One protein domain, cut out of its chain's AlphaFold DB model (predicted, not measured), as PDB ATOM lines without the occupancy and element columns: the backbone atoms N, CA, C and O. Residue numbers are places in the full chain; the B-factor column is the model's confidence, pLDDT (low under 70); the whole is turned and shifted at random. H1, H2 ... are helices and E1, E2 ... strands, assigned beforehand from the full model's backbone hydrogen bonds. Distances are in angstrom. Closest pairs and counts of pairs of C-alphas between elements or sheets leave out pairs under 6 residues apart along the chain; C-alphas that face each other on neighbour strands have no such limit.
ATOM      1  N   LEU A 230      35.943  71.085 -34.335       97.75
ATOM      2  CA  LEU A 230      34.697  70.341 -34.578       97.75
ATOM      3  C   LEU A 230      33.510  70.950 -33.815       97.75
ATOM      4  O   LEU A 230      32.446  71.171 -34.385       97.75
ATOM      5  N   ASN A 231      33.697  71.300 -32.539       97.38
ATOM      6  CA  ASN A 231      32.660  71.978 -31.748       97.38
ATOM      7  C   ASN A 231      32.331  73.395 -32.242       97.38
ATOM      8  O   ASN A 231      31.238  73.889 -31.970       97.38
ATOM      9  N   ALA A 232      33.250  74.053 -32.951       97.31
ATOM     10  CA  ALA A 232      33.009  75.348 -33.584       97.31
ATOM     11  C   ALA A 232      32.224  75.233 -34.908       97.31
ATOM     12  O   ALA A 232      31.872  76.257 -35.491       97.31
ATOM     13  N   GLY A 233      31.916  74.010 -35.361       96.25
ATOM     14  CA  GLY A 233      31.105  73.740 -36.549       96.25
ATOM     15  C   GLY A 233      31.899  73.365 -37.802       96.25
ATOM     16  O   GLY A 233      31.297  73.224 -38.865       96.25
ATOM     17  N   GLU A 234      33.222  73.187 -37.710       97.31
ATOM     18  CA  GLU A 234      34.008  72.646 -38.825       97.31
ATOM     19  C   GLU A 234      33.613  71.188 -39.117       97.31
ATOM     20  O   GLU A 234      33.301  70.414 -38.208       97.31
ATOM     21  N   SER A 235      33.613  70.794 -40.395       97.12
ATOM     22  CA  SER A 235      33.178  69.450 -40.789       97.12
ATOM     23  C   SER A 235      34.195  68.382 -40.383       97.12
ATOM     24  O   SER A 235      35.408  68.590 -40.457       97.12
ATOM     25  N   PHE A 236      33.704  67.192 -40.019       97.50
ATOM     26  CA  PHE A 236      34.564  66.066 -39.642       97.50
ATOM     27  C   PHE A 236      35.555  65.696 -40.750       97.50
ATOM     28  O   PHE A 236      36.724  65.470 -40.467       97.50
ATOM     29  N   ALA A 237      35.108  65.720 -42.010       96.94
ATOM     30  CA  ALA A 237      35.943  65.471 -43.181       96.94
ATOM     31  C   ALA A 237      37.118  66.457 -43.297       96.94
ATOM     32  O   ALA A 237      38.247  66.041 -43.548       96.94
ATOM     33  N   SER A 238      36.868  67.754 -43.074       97.38
ATOM     34  CA  SER A 238      37.915  68.782 -43.129       97.38
ATOM     35  C   SER A 238      38.950  68.577 -42.027       97.38
ATOM     36  O   SER A 238      40.149  68.587 -42.297       97.38
ATOM     37  N   ILE A 239      38.501  68.329 -40.792       98.00
ATOM     38  CA  ILE A 239      39.416  68.091 -39.666       98.00
ATOM     39  C   ILE A 239      40.162  66.767 -39.839       98.00
ATOM     40  O   ILE A 239      41.347  66.709 -39.529       98.00
ATOM     41  N   ALA A 240      39.519  65.718 -40.360       97.44
ATOM     42  CA  ALA A 240      40.181  64.451 -40.658       97.44
ATOM     43  C   ALA A 240      41.322  64.659 -41.660       97.44
ATOM     44  O   ALA A 240      42.435  64.207 -41.412       97.44
ATOM     45  N   LYS A 241      41.077  65.422 -42.728       96.75
ATOM     46  CA  LYS A 241      42.096  65.745 -43.729       96.75
ATOM     47  C   LYS A 241      43.231  66.619 -43.183       96.75
ATOM     48  O   LYS A 241      44.380  66.429 -43.563       96.75
ATOM     49  N   GLU A 242      42.926  67.582 -42.312       96.31
ATOM     50  CA  GLU A 242      43.929  68.505 -41.756       96.31
ATOM     51  C   GLU A 242      44.758  67.876 -40.620       96.31
ATOM     52  O   GLU A 242      45.951  68.152 -40.504       96.31
ATOM     53  N   TYR A 243      44.141  67.056 -39.762       96.62
ATOM     54  CA  TYR A 243      44.739  66.620 -38.494       96.62
ATOM     55  C   TYR A 243      45.006  65.120 -38.373       96.62
ATOM     56  O   TYR A 243      45.789  64.744 -37.498       96.62
ATOM     57  N   SER A 244      44.339  64.260 -39.150       97.12
ATOM     58  CA  SER A 244      44.484  62.812 -38.972       97.12
ATOM     59  C   SER A 244      45.855  62.345 -39.452       97.12
ATOM     60  O   SER A 244      46.249  62.571 -40.590       97.12
ATOM     61  N   GLU A 245      46.557  61.620 -38.592       96.50
ATOM     62  CA  GLU A 245      47.809  60.924 -38.894       96.50
ATOM     63  C   GLU A 245      47.542  59.495 -39.423       96.50
ATOM     64  O   GLU A 245      48.462  58.676 -39.529       96.50
ATOM     65  N   ASP A 246      46.282  59.162 -39.733       95.75
ATOM     66  CA  ASP A 246      45.903  57.969 -40.494       95.75
ATOM     67  C   ASP A 246      45.768  58.276 -41.993       95.75
ATOM     68  O   ASP A 246      44.685  58.590 -42.486       95.75
ATOM     69  N   GLU A 247      46.881  58.149 -42.716       94.00
ATOM     70  CA  GLU A 247      46.975  58.401 -44.161       94.00
ATOM     71  C   GLU A 247      45.998  57.555 -44.992       94.00
ATOM     72  O   GLU A 247      45.543  57.999 -46.042       94.00
ATOM     73  N   ALA A 248      45.622  56.361 -44.517       94.44
ATOM     74  CA  ALA A 248      44.725  55.471 -45.252       94.44
ATOM     75  C   ALA A 248      43.283  55.995 -45.318       94.44
ATOM     76  O   ALA A 248      42.546  55.657 -46.242       94.44
ATOM     77  N   THR A 249      42.863  56.794 -44.331       95.50
ATOM     78  CA  THR A 249      41.471  57.247 -44.210       95.50
ATOM     79  C   THR A 249      41.319  58.760 -44.212       95.50
ATOM     80  O   THR A 249      40.216  59.231 -44.475       95.50
ATOM     81  N   ALA A 250      42.385  59.535 -43.978       94.50
ATOM     82  CA  ALA A 250      42.336  60.998 -43.900       94.50
ATOM     83  C   ALA A 250      41.677  61.642 -45.134       94.50
ATOM     84  O   ALA A 250      40.780  62.473 -44.986       94.50
ATOM     85  N   ASP A 251      42.043  61.199 -46.343       93.25
ATOM     86  CA  ASP A 251      41.445  61.682 -47.598       93.25
ATOM     87  C   ASP A 251      40.046  61.112 -47.876       93.25
ATOM     88  O   ASP A 251      39.291  61.670 -48.669       93.25
ATOM     89  N   SER A 252      39.668  60.035 -47.183       94.75
ATOM     90  CA  SER A 252      38.335  59.415 -47.227       94.75
ATOM     91  C   SER A 252      37.474  59.834 -46.029       94.75
ATOM     92  O   SER A 252      36.732  59.028 -45.467       94.75
ATOM     93  N   GLU A 253      37.601  61.094 -45.603       94.25
ATOM     94  CA  GLU A 253      36.854  61.695 -44.485       94.25
ATOM     95  C   GLU A 253      37.014  60.969 -43.134       94.25
ATOM     96  O   GLU A 253      36.147  61.062 -42.258       94.25
ATOM     97  N   GLY A 254      38.092  60.205 -42.961       95.31
ATOM     98  CA  GLY A 254      38.320  59.358 -41.793       95.31
ATOM     99  C   GLY A 254      37.499  58.064 -41.780       95.31
ATOM    100  O   GLY A 254      37.370  57.452 -40.724       95.31
ATOM    101  N   SER A 255      36.898  57.651 -42.899       96.69
ATOM    102  CA  SER A 255      35.988  56.499 -42.953       96.69
ATOM    103  C   SER A 255      36.679  55.167 -42.653       96.69
ATOM    104  O   SER A 255      37.598  54.752 -43.354       96.69
ATOM    105  N   LEU A 256      36.180  54.464 -41.634       94.69
ATOM    106  CA  LEU A 256      36.579  53.100 -41.267       94.69
ATOM    107  C   LEU A 256      35.559  52.043 -41.716       94.69
ATOM    108  O   LEU A 256      35.784  50.844 -41.527       94.69
ATOM    109  N   GLY A 257      34.433  52.472 -42.291       94.75
ATOM    110  CA  GLY A 257      33.328  51.592 -42.649       94.75
ATOM    111  C   GLY A 257      32.599  51.026 -41.427       94.75
ATOM    112  O   GLY A 257      32.612  51.599 -40.335       94.75
ATOM    113  N   TRP A 258      31.904  49.908 -41.631       93.50
ATOM    114  CA  TRP A 258      31.211  49.210 -40.550       93.50
ATOM    115  C   TRP A 258      32.212  48.483 -39.657       93.50
ATOM    116  O   TRP A 258      33.052  47.731 -40.151       93.50
ATOM    117  N   LYS A 259      32.100  48.700 -38.346       94.69
ATOM    118  CA  LYS A 259      32.959  48.088 -37.336       94.69
ATOM    119  C   LYS A 259      32.154  47.458 -36.218       94.69
ATOM    120  O   LYS A 259      31.246  48.073 -35.653       94.69
ATOM    121  N   ASN A 260      32.543  46.246 -35.855       90.75
ATOM    122  CA  ASN A 260      32.034  45.537 -34.692       90.75
ATOM    123  C   ASN A 260      32.958  45.799 -33.494       90.75
ATOM    124  O   ASN A 260      34.122  46.169 -33.648       90.75
ATOM    125  N   ARG A 261      32.466  45.575 -32.267       89.62
ATOM    126  CA  ARG A 261      33.242  45.837 -31.033       89.62
ATOM    127  C   ARG A 261      34.619  45.171 -31.010       89.62
ATOM    128  O   ARG A 261      35.552  45.755 -30.477       89.62
ATOM    129  N   SER A 262      34.744  43.967 -31.566       86.69
ATOM    130  CA  SER A 262      35.994  43.195 -31.586       86.69
ATOM    131  C   SER A 262      37.047  43.724 -32.561       86.69
ATOM    132  O   SER A 262      38.201  43.324 -32.467       86.69
ATOM    133  N   GLU A 263      36.663  44.585 -33.503       89.12
ATOM    134  CA  GLU A 263      37.570  45.171 -34.497       89.12
ATOM    135  C   GLU A 263      38.194  46.492 -34.026       89.12
ATOM    136  O   GLU A 263      38.946  47.121 -34.768       89.12
ATOM    137  N   MET A 264      37.860  46.942 -32.816       91.00
ATOM    138  CA  MET A 264      38.266  48.232 -32.271       91.00
ATOM    139  C   MET A 264      38.987  48.072 -30.936       91.00
ATOM    140  O   MET A 264      38.780  47.108 -30.198       91.00
ATOM    141  N   ASP A 265      39.798  49.073 -30.595       92.81
ATOM    142  CA  ASP A 265      40.290  49.246 -29.230       92.81
ATOM    143  C   ASP A 265      39.097  49.343 -28.264       92.81
ATOM    144  O   ASP A 265      38.108  50.019 -28.560       92.81
ATOM    145  N   GLN A 266      39.179  48.673 -27.113       93.75
ATOM    146  CA  GLN A 266      38.069  48.596 -26.163       93.75
ATOM    147  C   GLN A 266      37.559  49.987 -25.752       93.75
ATOM    148  O   GLN A 266      36.347  50.202 -25.705       93.75
ATOM    149  N   ALA A 267      38.462  50.947 -25.521       94.88
ATOM    150  CA  ALA A 267      38.080  52.305 -25.137       94.88
ATOM    151  C   ALA A 267      37.322  53.026 -26.262       94.88
ATOM    152  O   ALA A 267      36.377  53.771 -26.003       94.88
ATOM    153  N   VAL A 268      37.709  52.777 -27.515       95.25
ATOM    154  CA  VAL A 268      37.058  53.342 -28.702       95.25
ATOM    155  C   VAL A 268      35.691  52.697 -28.910       95.25
ATOM    156  O   VAL A 268      34.698  53.408 -29.066       95.25
ATOM    157  N   ALA A 269      35.607  51.367 -28.820       93.94
ATOM    158  CA  ALA A 269      34.359  50.620 -28.942       93.94
ATOM    159  C   ALA A 269      33.317  51.068 -27.900       93.94
ATOM    160  O   ALA A 269      32.149  51.277 -28.228       93.94
ATOM    161  N   ASP A 270      33.727  51.262 -26.647       93.75
ATOM    162  CA  ASP A 270      32.820  51.674 -25.572       93.75
ATOM    163  C   ASP A 270      32.194  53.053 -25.805       93.75
ATOM    164  O   ASP A 270      31.055  53.291 -25.393       93.75
ATOM    165  N   VAL A 271      32.901  53.954 -26.489       95.81
ATOM    166  CA  VAL A 271      32.356  55.257 -26.883       95.81
ATOM    167  C   VAL A 271      31.536  55.142 -28.165       95.81
ATOM    168  O   VAL A 271      30.426  55.669 -28.204       95.81
ATOM    169  N   ALA A 272      32.029  54.424 -29.178       94.94
ATOM    170  CA  ALA A 272      31.385  54.302 -30.487       94.94
ATOM    171  C   ALA A 272      29.956  53.759 -30.378       94.94
ATOM    172  O   ALA A 272      29.020  54.324 -30.925       94.94
ATOM    173  N   PHE A 273      29.752  52.714 -29.581       92.31
ATOM    174  CA  PHE A 273      28.420  52.135 -29.383       92.31
ATOM    175  C   PHE A 273      27.547  52.906 -28.377       92.31
ATOM    176  O   PHE A 273      26.407  52.514 -28.125       92.31
ATOM    177  N   ARG A 274      28.063  53.980 -27.769       92.50
ATOM    178  CA  ARG A 274      27.326  54.834 -26.824       92.50
ATOM    179  C   ARG A 274      26.863  56.146 -27.456       92.50
ATOM    180  O   ARG A 274      25.807  56.650 -27.072       92.50
ATOM    181  N   ILE A 275      27.647  56.719 -28.368       93.50
ATOM    182  CA  ILE A 275      27.306  57.982 -29.032       93.50
ATOM    183  C   ILE A 275      26.225  57.771 -30.099       93.50
ATOM    184  O   ILE A 275      26.093  56.689 -30.670       93.50
ATOM    185  N   LYS A 276      25.395  58.791 -30.332       93.50
ATOM    186  CA  LYS A 276      24.298  58.696 -31.305       93.50
ATOM    187  C   LYS A 276      24.819  58.902 -32.735       93.50
ATOM    188  O   LYS A 276      25.794  59.631 -32.907       93.50
ATOM    189  N   PRO A 277      24.133  58.348 -33.754       94.94
ATOM    190  CA  PRO A 277      24.386  58.703 -35.146       94.94
ATOM    191  C   PRO A 277      24.436  60.223 -35.360       94.94
ATOM    192  O   PRO A 277      23.608  60.952 -34.810       94.94
ATOM    193  N   GLY A 278      25.413  60.687 -36.135       92.69
ATOM    194  CA  GLY A 278      25.697  62.097 -36.397       92.69
ATOM    195  C   GLY A 278      26.489  62.817 -35.299       92.69
ATOM    196  O   GLY A 278      26.760  64.005 -35.447       92.69
ATOM    197  N   GLN A 279      26.855  62.148 -34.199       95.12
ATOM    198  CA  GLN A 279      27.680  62.734 -33.136       95.12
ATOM    199  C   GLN A 279      29.136  62.281 -33.234       95.12
ATOM    200  O   GLN A 279      29.423  61.154 -33.645       95.12
ATOM    201  N   PHE A 280      30.038  63.149 -32.774       97.12
ATOM    202  CA  PHE A 280      31.447  62.836 -32.572       97.12
ATOM    203  C   PHE A 280      31.816  62.812 -31.081       97.12
ATOM    204  O   PHE A 280      31.131  63.397 -30.241       97.12
ATOM    205  N   SER A 281      32.885  62.098 -30.741       97.94
ATOM    206  CA  SER A 281      33.359  61.929 -29.367       97.94
ATOM    207  C   SER A 281      34.272  63.066 -28.898       97.94
ATOM    208  O   SER A 281      34.798  63.845 -29.687       97.94
ATOM    209  N   GLU A 282      34.549  63.117 -27.597       97.69
ATOM    210  CA  GLU A 282      35.792  63.727 -27.104       97.69
ATOM    211  C   GLU A 282      37.017  62.889 -27.527       97.69
ATOM    212  O   GLU A 282      36.843  61.728 -27.913       97.69
ATOM    213  N   PRO A 283      38.254  63.419 -27.445       98.00
ATOM    214  CA  PRO A 283      39.461  62.626 -27.664       98.00
ATOM    215  C   PRO A 283      39.546  61.408 -26.734       98.00
ATOM    216  O   PRO A 283      39.600  61.535 -25.510       98.00
ATOM    217  N   ILE A 284      39.605  60.219 -27.326       97.38
ATOM    218  CA  ILE A 284      39.674  58.925 -26.648       97.38
ATOM    219  C   ILE A 284      41.118  58.446 -26.666       97.38
ATOM    220  O   ILE A 284      41.720  58.332 -27.732       97.38
ATOM    221  N   ARG A 285      41.676  58.121 -25.500       94.56
ATOM    222  CA  ARG A 285      42.982  57.463 -25.419       94.56
ATOM    223  C   ARG A 285      42.840  55.984 -25.792       94.56
ATOM    224  O   ARG A 285      42.190  55.242 -25.065       94.56
ATOM    225  N   GLY A 286      43.487  55.569 -26.878       90.94
ATOM    226  CA  GLY A 286      43.603  54.171 -27.302       90.94
ATOM    227  C   GLY A 286      45.059  53.712 -27.417       90.94
ATOM    228  O   GLY A 286      46.000  54.481 -27.196       90.94
ATOM    229  N   SER A 287      45.255  52.455 -27.799       87.69
ATOM    230  CA  SER A 287      46.573  51.829 -28.001       87.69
ATOM    231  C   SER A 287      47.465  52.569 -29.005       87.69
ATOM    232  O   SER A 287      48.650  52.761 -28.739       87.69
ATOM    233  N   MET A 288      46.901  53.054 -30.116       87.56
ATOM    234  CA  MET A 288      47.657  53.759 -31.162       87.56
ATOM    235  C   MET A 288      47.916  55.238 -30.858       87.56
ATOM    236  O   MET A 288      48.746  55.853 -31.520       87.56
ATOM    237  N   GLY A 289      47.204  55.846 -29.906       93.38
ATOM    238  CA  GLY A 289      47.112  57.302 -29.908       93.38
ATOM    239  C   GLY A 289      45.910  57.884 -29.185       93.38
ATOM    240  O   GLY A 289      45.343  57.265 -28.282       93.38
ATOM    241  N   PHE A 290      45.535  59.091 -29.582       97.06
ATOM    242  CA  PHE A 290      44.220  59.652 -29.308       97.06
ATOM    243  C   PHE A 290      43.365  59.561 -30.565       97.06
ATOM    244  O   PHE A 290      43.876  59.709 -31.671       97.06
ATOM    245  N   GLN A 291      42.073  59.311 -30.400       97.25
ATOM    246  CA  GLN A 291      41.126  59.255 -31.506       97.25
ATOM    247  C   GLN A 291      39.911  60.112 -31.198       97.25
ATOM    248  O   GLN A 291      39.389  60.077 -30.086       97.25
ATOM    249  N   ILE A 292      39.446  60.857 -32.191       98.25
ATOM    250  CA  ILE A 292      38.091  61.407 -32.192       98.25
ATOM    251  C   ILE A 292      37.301  60.553 -33.166       98.25
ATOM    252  O   ILE A 292      37.721  60.407 -34.310       98.25
ATOM    253  N   ILE A 293      36.188  59.984 -32.725       97.81
ATOM    254  CA  ILE A 293      35.338  59.160 -33.582       97.81
ATOM    255  C   ILE A 293      34.024  59.861 -33.874       97.81
ATOM    256  O   ILE A 293      33.540  60.624 -33.043       97.81
ATOM    257  N   MET A 294      33.431  59.558 -35.020       97.25
ATOM    258  CA  MET A 294      32.070  59.936 -35.382       97.25
ATOM    259  C   MET A 294      31.319  58.698 -35.850       97.25
ATOM    260  O   MET A 294      31.859  57.875 -36.587       97.25
ATOM    261  N   VAL A 295      30.078  58.551 -35.397       96.88
ATOM    262  CA  VAL A 295      29.213  57.440 -35.801       96.88
ATOM    263  C   VAL A 295      28.191  57.967 -36.784       96.88
ATOM    264  O   VAL A 295      27.383  58.814 -36.424       96.88
ATOM    265  N   ASP A 296      28.190  57.444 -38.003       95.31
ATOM    266  CA  ASP A 296      27.218  57.816 -39.033       95.31
ATOM    267  C   ASP A 296      25.936  56.985 -38.919       95.31
ATOM    268  O   ASP A 296      24.834  57.488 -39.130       95.31
ATOM    269  N   ALA A 297      26.059  55.708 -38.543       93.94
ATOM    270  CA  ALA A 297      24.931  54.792 -38.421       93.94
ATOM    271  C   ALA A 297      25.202  53.670 -37.411       93.94
ATOM    272  O   ALA A 297      26.346  53.311 -37.143       93.94
ATOM    273  N   VAL A 298      24.130  53.086 -36.872       91.25
ATOM    274  CA  VAL A 298      24.186  51.934 -35.959       91.25
ATOM    275  C   VAL A 298      23.331  50.812 -36.529       91.25
ATOM    276  O   VAL A 298      22.152  51.014 -36.830       91.25
ATOM    277  N   ARG A 299      23.899  49.611 -36.621       89.25
ATOM    278  CA  ARG A 299      23.195  48.385 -36.985       89.25
ATOM    279  C   ARG A 299      22.833  47.628 -35.714       89.25
ATOM    280  O   ARG A 299      23.689  47.053 -35.049       89.25
ATOM    281  N   LYS A 300      21.545  47.639 -35.369       85.50
ATOM    282  CA  LYS A 300      21.019  46.917 -34.206       85.50
ATOM    283  C   LYS A 300      20.715  45.457 -34.562       85.50
ATOM    284  O   LYS A 300      20.290  45.200 -35.689       85.50
ATOM    285  N   PRO A 301      20.870  44.513 -33.621       84.81
ATOM    286  CA  PRO A 301      20.585  43.098 -33.841       84.81
ATOM    287  C   PRO A 301      19.078  42.823 -33.806       84.81
ATOM    288  O   PRO A 301      18.538  42.275 -32.849       84.81
ATOM    289  N   SER A 302      18.379  43.273 -34.845       86.00
ATOM    290  CA  SER A 302      16.933  43.128 -34.996       86.00
ATOM    291  C   SER A 302      16.534  43.021 -36.465       86.00
ATOM    292  O   SER A 302      17.198  43.588 -37.333       86.00
ATOM    293  N   GLY A 303      15.404  42.367 -36.729       88.69
ATOM    294  CA  GLY A 303      14.839  42.233 -38.072       88.69
ATOM    295  C   GLY A 303      15.473  41.111 -38.897       88.69
ATOM    296  O   GLY A 303      16.330  40.363 -38.424       88.69
ATOM    297  N   GLU A 304      15.041  40.991 -40.153       87.62
ATOM    298  CA  GLU A 304      15.383  39.853 -41.019       87.62
ATOM    299  C   GLU A 304      16.888  39.684 -41.247       87.62
ATOM    300  O   GLU A 304      17.382  38.560 -41.298       87.62
ATOM    301  N   GLY A 305      17.634  40.790 -41.321       85.94
ATOM    302  CA  GLY A 305      19.085  40.752 -41.486       85.94
ATOM    303  C   GLY A 305      19.821  40.147 -40.285       85.94
ATOM    304  O   GLY A 305      20.838  39.485 -40.479       85.94
ATOM    305  N   TYR A 306      19.328  40.361 -39.059       89.94
ATOM    306  CA  TYR A 306      19.885  39.723 -37.862       89.94
ATOM    307  C   TYR A 306      19.526  38.238 -37.832       89.94
ATOM    308  O   TYR A 306      20.388  37.400 -37.584       89.94
ATOM    309  N   GLU A 307      18.280  37.897 -38.169       91.44
ATOM    310  CA  GLU A 307      17.834  36.504 -38.226       91.44
ATOM    311  C   GLU A 307      18.585  35.687 -39.285       91.44
ATOM    312  O   GLU A 307      18.896  34.516 -39.060       91.44
ATOM    313  N   ALA A 308      18.915  36.291 -40.429       90.81
ATOM    314  CA  ALA A 308      19.750  35.668 -41.452       90.81
ATOM    315  C   ALA A 308      21.167  35.379 -40.930       90.81
ATOM    316  O   ALA A 308      21.593  34.226 -40.963       90.81
ATOM    317  N   PHE A 309      21.840  36.388 -40.359       91.88
ATOM    318  CA  PHE A 309      23.161  36.232 -39.738       91.88
ATOM    319  C   PHE A 309      23.157  35.176 -38.626       91.88
ATOM    320  O   PHE A 309      24.038  34.324 -38.553       91.88
ATOM    321  N   ARG A 310      22.134  35.202 -37.767       92.50
ATOM    322  CA  ARG A 310      21.951  34.247 -36.676       92.50
ATOM    323  C   ARG A 310      21.870  32.816 -37.200       92.50
ATOM    324  O   ARG A 310      22.551  31.940 -36.669       92.50
ATOM    325  N   ARG A 311      21.058  32.567 -38.235       94.12
ATOM    326  CA  ARG A 311      20.944  31.236 -38.857       94.12
ATOM    327  C   ARG A 311      22.266  30.786 -39.466       94.12
ATOM    328  O   ARG A 311      22.684  29.662 -39.207       94.12
ATOM    329  N   GLU A 312      22.915  31.662 -40.224       94.81
ATOM    330  CA  GLU A 312      24.204  31.390 -40.863       94.81
ATOM    331  C   GLU A 312      25.280  31.036 -39.831       94.81
ATOM    332  O   GLU A 312      25.909  29.984 -39.931       94.81
ATOM    333  N   LYS A 313      25.432  31.845 -38.774       92.81
ATOM    334  CA  LYS A 313      26.449  31.622 -37.739       92.81
ATOM    335  C   LYS A 313      26.208  30.336 -36.950       92.81
ATOM    336  O   LYS A 313      27.158  29.621 -36.637       92.81
ATOM    337  N   ILE A 314      24.951  30.019 -36.633       94.19
ATOM    338  CA  ILE A 314      24.597  28.749 -35.982       94.19
ATOM    339  C   ILE A 314      24.982  27.566 -36.878       94.19
ATOM    340  O   ILE A 314      25.518  26.576 -36.380       94.19
ATOM    341  N   GLU A 315      24.727  27.659 -38.183       94.56
ATOM    342  CA  GLU A 315      25.047  26.587 -39.124       94.56
ATOM    343  C   GLU A 315      26.559  26.420 -39.323       94.56
ATOM    344  O   GLU A 315      27.061  25.299 -39.288       94.56
ATOM    345  N   GLU A 316      27.310  27.518 -39.406       93.56
ATOM    346  CA  GLU A 316      28.777  27.500 -39.441       93.56
ATOM    347  C   GLU A 316      29.365  26.766 -38.222       93.56
ATOM    348  O   GLU A 316      30.207  25.875 -38.366       93.56
ATOM    349  N   ILE A 317      28.891  27.082 -37.010       93.06
ATOM    350  CA  ILE A 317      29.356  26.421 -35.781       93.06
ATOM    351  C   ILE A 317      28.986  24.931 -35.778       93.06
ATOM    352  O   ILE A 317      29.806  24.102 -35.376       93.06
ATOM    353  N   ARG A 318      27.795  24.555 -36.265       93.88
ATOM    354  CA  ARG A 318      27.408  23.138 -36.410       93.88
ATOM    355  C   ARG A 318      28.322  22.390 -37.373       93.88
ATOM    356  O   ARG A 318      28.717  21.265 -37.074       93.88
ATOM    357  N   GLN A 319      28.693  23.005 -38.492       93.50
ATOM    358  CA  GLN A 319      29.629  22.408 -39.445       93.50
ATOM    359  C   GLN A 319      31.022  22.228 -38.833       93.50
ATOM    360  O   GLN A 319      31.609  21.154 -38.963       93.50
ATOM    361  N   GLN A 320      31.529  23.217 -38.094       92.06
ATOM    362  CA  GLN A 320      32.801  23.101 -37.369       92.06
ATOM    363  C   GLN A 320      32.771  21.960 -36.338       92.06
ATOM    364  O   GLN A 320      33.719  21.177 -36.249       92.06
ATOM    365  N   GLN A 321      31.665  21.809 -35.602       92.31
ATOM    366  CA  GLN A 321      31.470  20.690 -34.673       92.31
ATOM    367  C   GLN A 321      31.419  19.337 -35.396       92.31
ATOM    368  O   GLN A 321      32.044  18.378 -34.940       92.31
ATOM    369  N   ALA A 322      30.732  19.253 -36.540       92.12
ATOM    370  CA  ALA A 322      30.690  18.049 -37.373       92.12
ATOM    371  C   ALA A 322      32.077  17.669 -37.930       92.12
ATOM    372  O   ALA A 322      32.375  16.490 -38.099       92.12
ATOM    373  N   GLN A 323      32.953  18.656 -38.138       93.00
ATOM    374  CA  GLN A 323      34.363  18.473 -38.501       93.00
ATOM    375  C   GLN A 323      35.269  18.148 -37.294       93.00
ATOM    376  O   GLN A 323      36.492  18.093 -37.425       93.00
ATOM    377  N   GLY A 324      34.695  17.917 -36.108       91.56
ATOM    378  CA  GLY A 324      35.419  17.522 -34.900       91.56
ATOM    379  C   GLY A 324      36.068  18.677 -34.131       91.56
ATOM    380  O   GLY A 324      36.821  18.423 -33.186       91.56
ATOM    381  N   GLN A 325      35.788  19.937 -34.486       90.69
ATOM    382  CA  GLN A 325      36.268  21.090 -33.725       90.69
ATOM    383  C   GLN A 325      35.474  21.246 -32.421       90.69
ATOM    384  O   GLN A 325      34.250  21.126 -32.388       90.69
ATOM    385  N   LYS A 326      36.169  21.545 -31.318       84.69
ATOM    386  CA  LYS A 326      35.536  21.814 -30.017       84.69
ATOM    387  C   LYS A 326      35.117  23.283 -29.909       84.69
ATOM    388  O   LYS A 326      35.763  24.054 -29.205       84.69
ATOM    389  N   THR A 327      34.041  23.662 -30.590       86.62
ATOM    390  CA  THR A 327      33.426  24.998 -30.495       86.62
ATOM    391  C   THR A 327      32.133  24.946 -29.676       86.62
ATOM    392  O   THR A 327      31.409  23.950 -29.701       86.62
ATOM    393  N   GLN A 328      31.851  25.991 -28.894       90.06
ATOM    394  CA  GLN A 328      30.600  26.113 -28.130       90.06
ATOM    395  C   GLN A 328      29.566  26.902 -28.937       90.06
ATOM    396  O   GLN A 328      29.923  27.821 -29.669       90.06
ATOM    397  N   MET A 329      28.287  26.542 -28.794       92.00
ATOM    398  CA  MET A 329      27.196  27.288 -29.420       92.00
ATOM    399  C   MET A 329      27.077  28.663 -28.746       92.00
ATOM    400  O   MET A 329      26.914  28.696 -27.523       92.00
ATOM    401  N   PRO A 330      27.147  29.778 -29.494       90.56
ATOM    402  CA  PRO A 330      27.018  31.103 -28.909       90.56
ATOM    403  C   PRO A 330      25.601  31.314 -28.364       90.56
ATOM    404  O   PRO A 330      24.606  30.883 -28.952       90.56
ATOM    405  N   SER A 331      25.506  31.992 -27.228       94.25
ATOM    406  CA  SER A 331      24.244  32.459 -26.663       94.25
ATOM    407  C   SER A 331      23.623  33.561 -27.525       94.25
ATOM    408  O   SER A 331      24.301  34.246 -28.291       94.25
ATOM    409  N   GLU A 332      22.324  33.803 -27.344       91.38
ATOM    410  CA  GLU A 332      21.614  34.866 -28.064       91.38
ATOM    411  C   GLU A 332      22.265  36.243 -27.848       91.38
ATOM    412  O   GLU A 332      22.419  37.020 -28.781       91.38
ATOM    413  N   ARG A 333      22.745  36.528 -26.631       87.75
ATOM    414  CA  ARG A 333      23.452  37.784 -26.332       87.75
ATOM    415  C   ARG A 333      24.790  37.895 -27.061       87.75
ATOM    416  O   ARG A 333      25.198  39.001 -27.406       87.75
ATOM    417  N   GLU A 334      25.488  36.783 -27.265       87.56
ATOM    418  CA  GLU A 334      26.748  36.764 -28.013       87.56
ATOM    419  C   GLU A 334      26.494  36.980 -29.504       87.56
ATOM    420  O   GLU A 334      27.149  37.828 -30.099       87.56
ATOM    421  N   LEU A 335      25.481  36.326 -30.078       88.31
ATOM    422  CA  LEU A 335      25.061  36.543 -31.467       88.31
ATOM    423  C   LEU A 335      24.645  37.997 -31.722       88.31
ATOM    424  O   LEU A 335      25.077  38.602 -32.704       88.31
ATOM    425  N   GLN A 336      23.880  38.592 -30.804       88.38
ATOM    426  CA  GLN A 336      23.509  40.007 -30.867       88.38
ATOM    427  C   GLN A 336      24.742  40.919 -30.862       88.38
ATOM    428  O   GLN A 336      24.844  41.806 -31.705       88.38
ATOM    429  N   ARG A 337      25.708  40.673 -29.966       84.62
ATOM    430  CA  ARG A 337      26.968  41.438 -29.901       84.62
ATOM    431  C   ARG A 337      27.851  41.254 -31.132       84.62
ATOM    432  O   ARG A 337      28.571  42.177 -31.493       84.62
ATOM    433  N   MET A 338      27.825  40.073 -31.749       85.62
ATOM    434  CA  MET A 338      28.573  39.790 -32.975       85.62
ATOM    435  C   MET A 338      27.972  40.480 -34.200       85.62
ATOM    436  O   MET A 338      28.707  40.729 -35.147       85.62
ATOM    437  N   TYR A 339      26.669  40.772 -34.196       86.38
ATOM    438  CA  TYR A 339      25.994  41.482 -35.285       86.38
ATOM    439  C   TYR A 339      25.982  43.002 -35.102       86.38
ATOM    440  O   TYR A 339      25.943  43.740 -36.086       86.38
ATOM    441  N   GLU A 340      25.963  43.469 -33.852       90.12
ATOM    442  CA  GLU A 340      25.926  44.893 -33.534       90.12
ATOM    443  C   GLU A 340      27.165  45.601 -34.097       90.12
ATOM    444  O   GLU A 340      28.303  45.303 -33.721       90.12
ATOM    445  N   SER A 341      26.934  46.554 -34.998       92.81
ATOM    446  CA  SER A 341      27.998  47.276 -35.690       92.81
ATOM    447  C   SER A 341      27.690  48.762 -35.825       92.81
ATOM    448  O   SER A 341      26.533  49.188 -35.788       92.81
ATOM    449  N   VAL A 342      28.737  49.569 -35.957       93.88
ATOM    450  CA  VAL A 342      28.659  51.023 -36.147       93.88
ATOM    451  C   VAL A 342      29.359  51.401 -37.442       93.88
ATOM    452  O   VAL A 342      30.433  50.883 -37.729       93.88
ATOM    453  N   LEU A 343      28.759  52.287 -38.234       95.69
ATOM    454  CA  LEU A 343      29.431  52.920 -39.365       95.69
ATOM    455  C   LEU A 343      30.262  54.071 -38.807       95.69
ATOM    456  O   LEU A 343      29.698  55.035 -38.285       95.69
ATOM    457  N   LEU A 344      31.582  53.919 -38.844       95.44
ATOM    458  CA  LEU A 344      32.502  54.727 -38.058       95.44
ATOM    459  C   LEU A 344      33.414  55.569 -38.950       95.44
ATOM    460  O   LEU A 344      33.960  55.083 -39.941       95.44
ATOM    461  N   LYS A 345      33.638  56.811 -38.530       97.69
ATOM    462  CA  LYS A 345      34.726  57.677 -38.985       97.69
ATOM    463  C   LYS A 345      35.654  57.991 -37.813       97.69
ATOM    464  O   LYS A 345      35.207  58.011 -36.663       97.69
ATOM    465  N   HIS A 346      36.927  58.261 -38.078       97.75
ATOM    466  CA  HIS A 346      37.887  58.660 -37.050       97.75
ATOM    467  C   HIS A 346      38.883  59.731 -37.506       97.75
ATOM    468  O   HIS A 346      39.128  59.924 -38.692       97.75
ATOM    469  N   ILE A 347      39.470  60.410 -36.527       98.31
ATOM    470  CA  ILE A 347      40.645  61.271 -36.670       98.31
ATOM    471  C   ILE A 347      41.679  60.723 -35.700       98.31
ATOM    472  O   ILE A 347      41.459  60.756 -34.482       98.31
ATOM    473  N   LEU A 348      42.772  60.178 -36.230       97.56
ATOM    474  CA  LEU A 348      43.800  59.509 -35.441       97.56
ATOM    475  C   LEU A 348      44.967  60.456 -35.162       97.56
ATOM    476  O   LEU A 348      45.536  61.032 -36.077       97.56
ATOM    477  N   PHE A 349      45.374  60.538 -33.902       97.19
ATOM    478  CA  PHE A 349      46.584  61.223 -33.457       97.19
ATOM    479  C   PHE A 349      47.516  60.177 -32.846       97.19
ATOM    480  O   PHE A 349      47.292  59.733 -31.717       97.19
ATOM    481  N   LYS A 350      48.515  59.725 -33.601       94.12
ATOM    482  CA  LYS A 350      49.412  58.625 -33.249       94.12
ATOM    483  C   LYS A 350      50.338  59.013 -32.100       94.12
ATOM    484  O   LYS A 350      50.864  60.122 -32.025       94.12
ATOM    485  N   LEU A 351      50.580  58.066 -31.197       89.19
ATOM    486  CA  LEU A 351      51.749  58.151 -30.331       89.19
ATOM    487  C   LEU A 351      52.991  57.626 -31.053       89.19
ATOM    488  O   LEU A 351      52.892  56.653 -31.802       89.19
ATOM    489  N   PRO A 352      54.167  58.216 -30.785       82.25
ATOM    490  CA  PRO A 352      55.412  57.738 -31.359       82.25
ATOM    491  C   PRO A 352      55.772  56.333 -30.859       82.25
ATOM    492  O   PRO A 352      55.495  55.963 -29.712       82.25
TER     493      PRO A 352
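What this domain is: This is residues 230 to 352 of the 654 residues of the protein "PpiC domain-containing protein" of bacterium (UniProt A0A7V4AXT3). What does a first look show? A strongly twisted antiparallel sheet of four strands has H1 on one face and H3 on the other, making three layers; the long helix H4 reaches away from this body as an arm, and H5 touches H4 and grazes the sheet. What are the parts? The printed part has 123 residues with five named helices and four named strands, in the order H1, H2, E1, H3, E2, E3, H4, H5, E4, and its class is mixed, helices and strands. The sheet runs E1, E4, E3, E2. How compact is it? It is loose, with a radius of gyration of the C-alphas of 17.4 A, and elongated, spanning 54 by 34 by 22 A.

How they stand to each other: What do H1 and H2 meet? H1, residues 236 to 243, lies over E4, residues 341 to 350, at a height over the sheet of 8.5 A; their closest C-alphas, Ala 240 and Ile 347, are 5.1 A apart. H1 runs along the strands, at 11 degrees to E4 on the local plane. H2, residues 247 to 250, touches H1, the closest C-alphas being Lys 241 and Ala 250, 4.8 A apart. How do the strands pair? The edge strand E1, residues 255 to 260, is antiparallel to E4, with N 259 and O 342 within hydrogen-bond range at 2.8 A. The edge strand E2, residues 284 to 286, forms a hairpin with E3, residues 289 to 299, with N 284 and O 291 at 2.8 A. E3 and E4 are antiparallel, with N 294 and O 345 at 2.9 A. Where are the other helices? H3, residues 266 to 272, is on the sheet; its closest C-alphas with E2 are Ala 267 and Gly 286, 6.2 A apart. H4, residues 304 to 322, is not on the sheet; its residues 306 to 310 alone touch H5, residues 332 to 339, about perpendicular at 73 degrees, the closest C-alphas being Arg 310 and Leu 335, 6.5 A apart. H5 only grazes the sheet, with residues 337 to 339. How do the helix backbones run? Every O i to N i+4 pair is within hydrogen-bond range in H1, H4 and H5, against 2 of 3 in H3; H2 is too short for one.

Where its parts are: Where are the anchors? H1 begins at C-alpha 236, (34.564, 66.066, -39.642), and E4 ends at C-alpha 350, (49.412, 58.625, -33.249). Which elements are longer? H4 measures 26.9 A, E3 26.5 A and E4 24.4 A; E3 bends by 75 degrees at residue 296 and E4 by 61 degrees at residue 347.

The domain as a whole: How far does it reach? The C-alphas farthest apart, Ala 232 and Gly 324, are 57.9 A apart. Are there cuts, long links or weak places? The printed part has no cut, the link from H3 to E2 is long, and no printed residue has a pLDDT under 70.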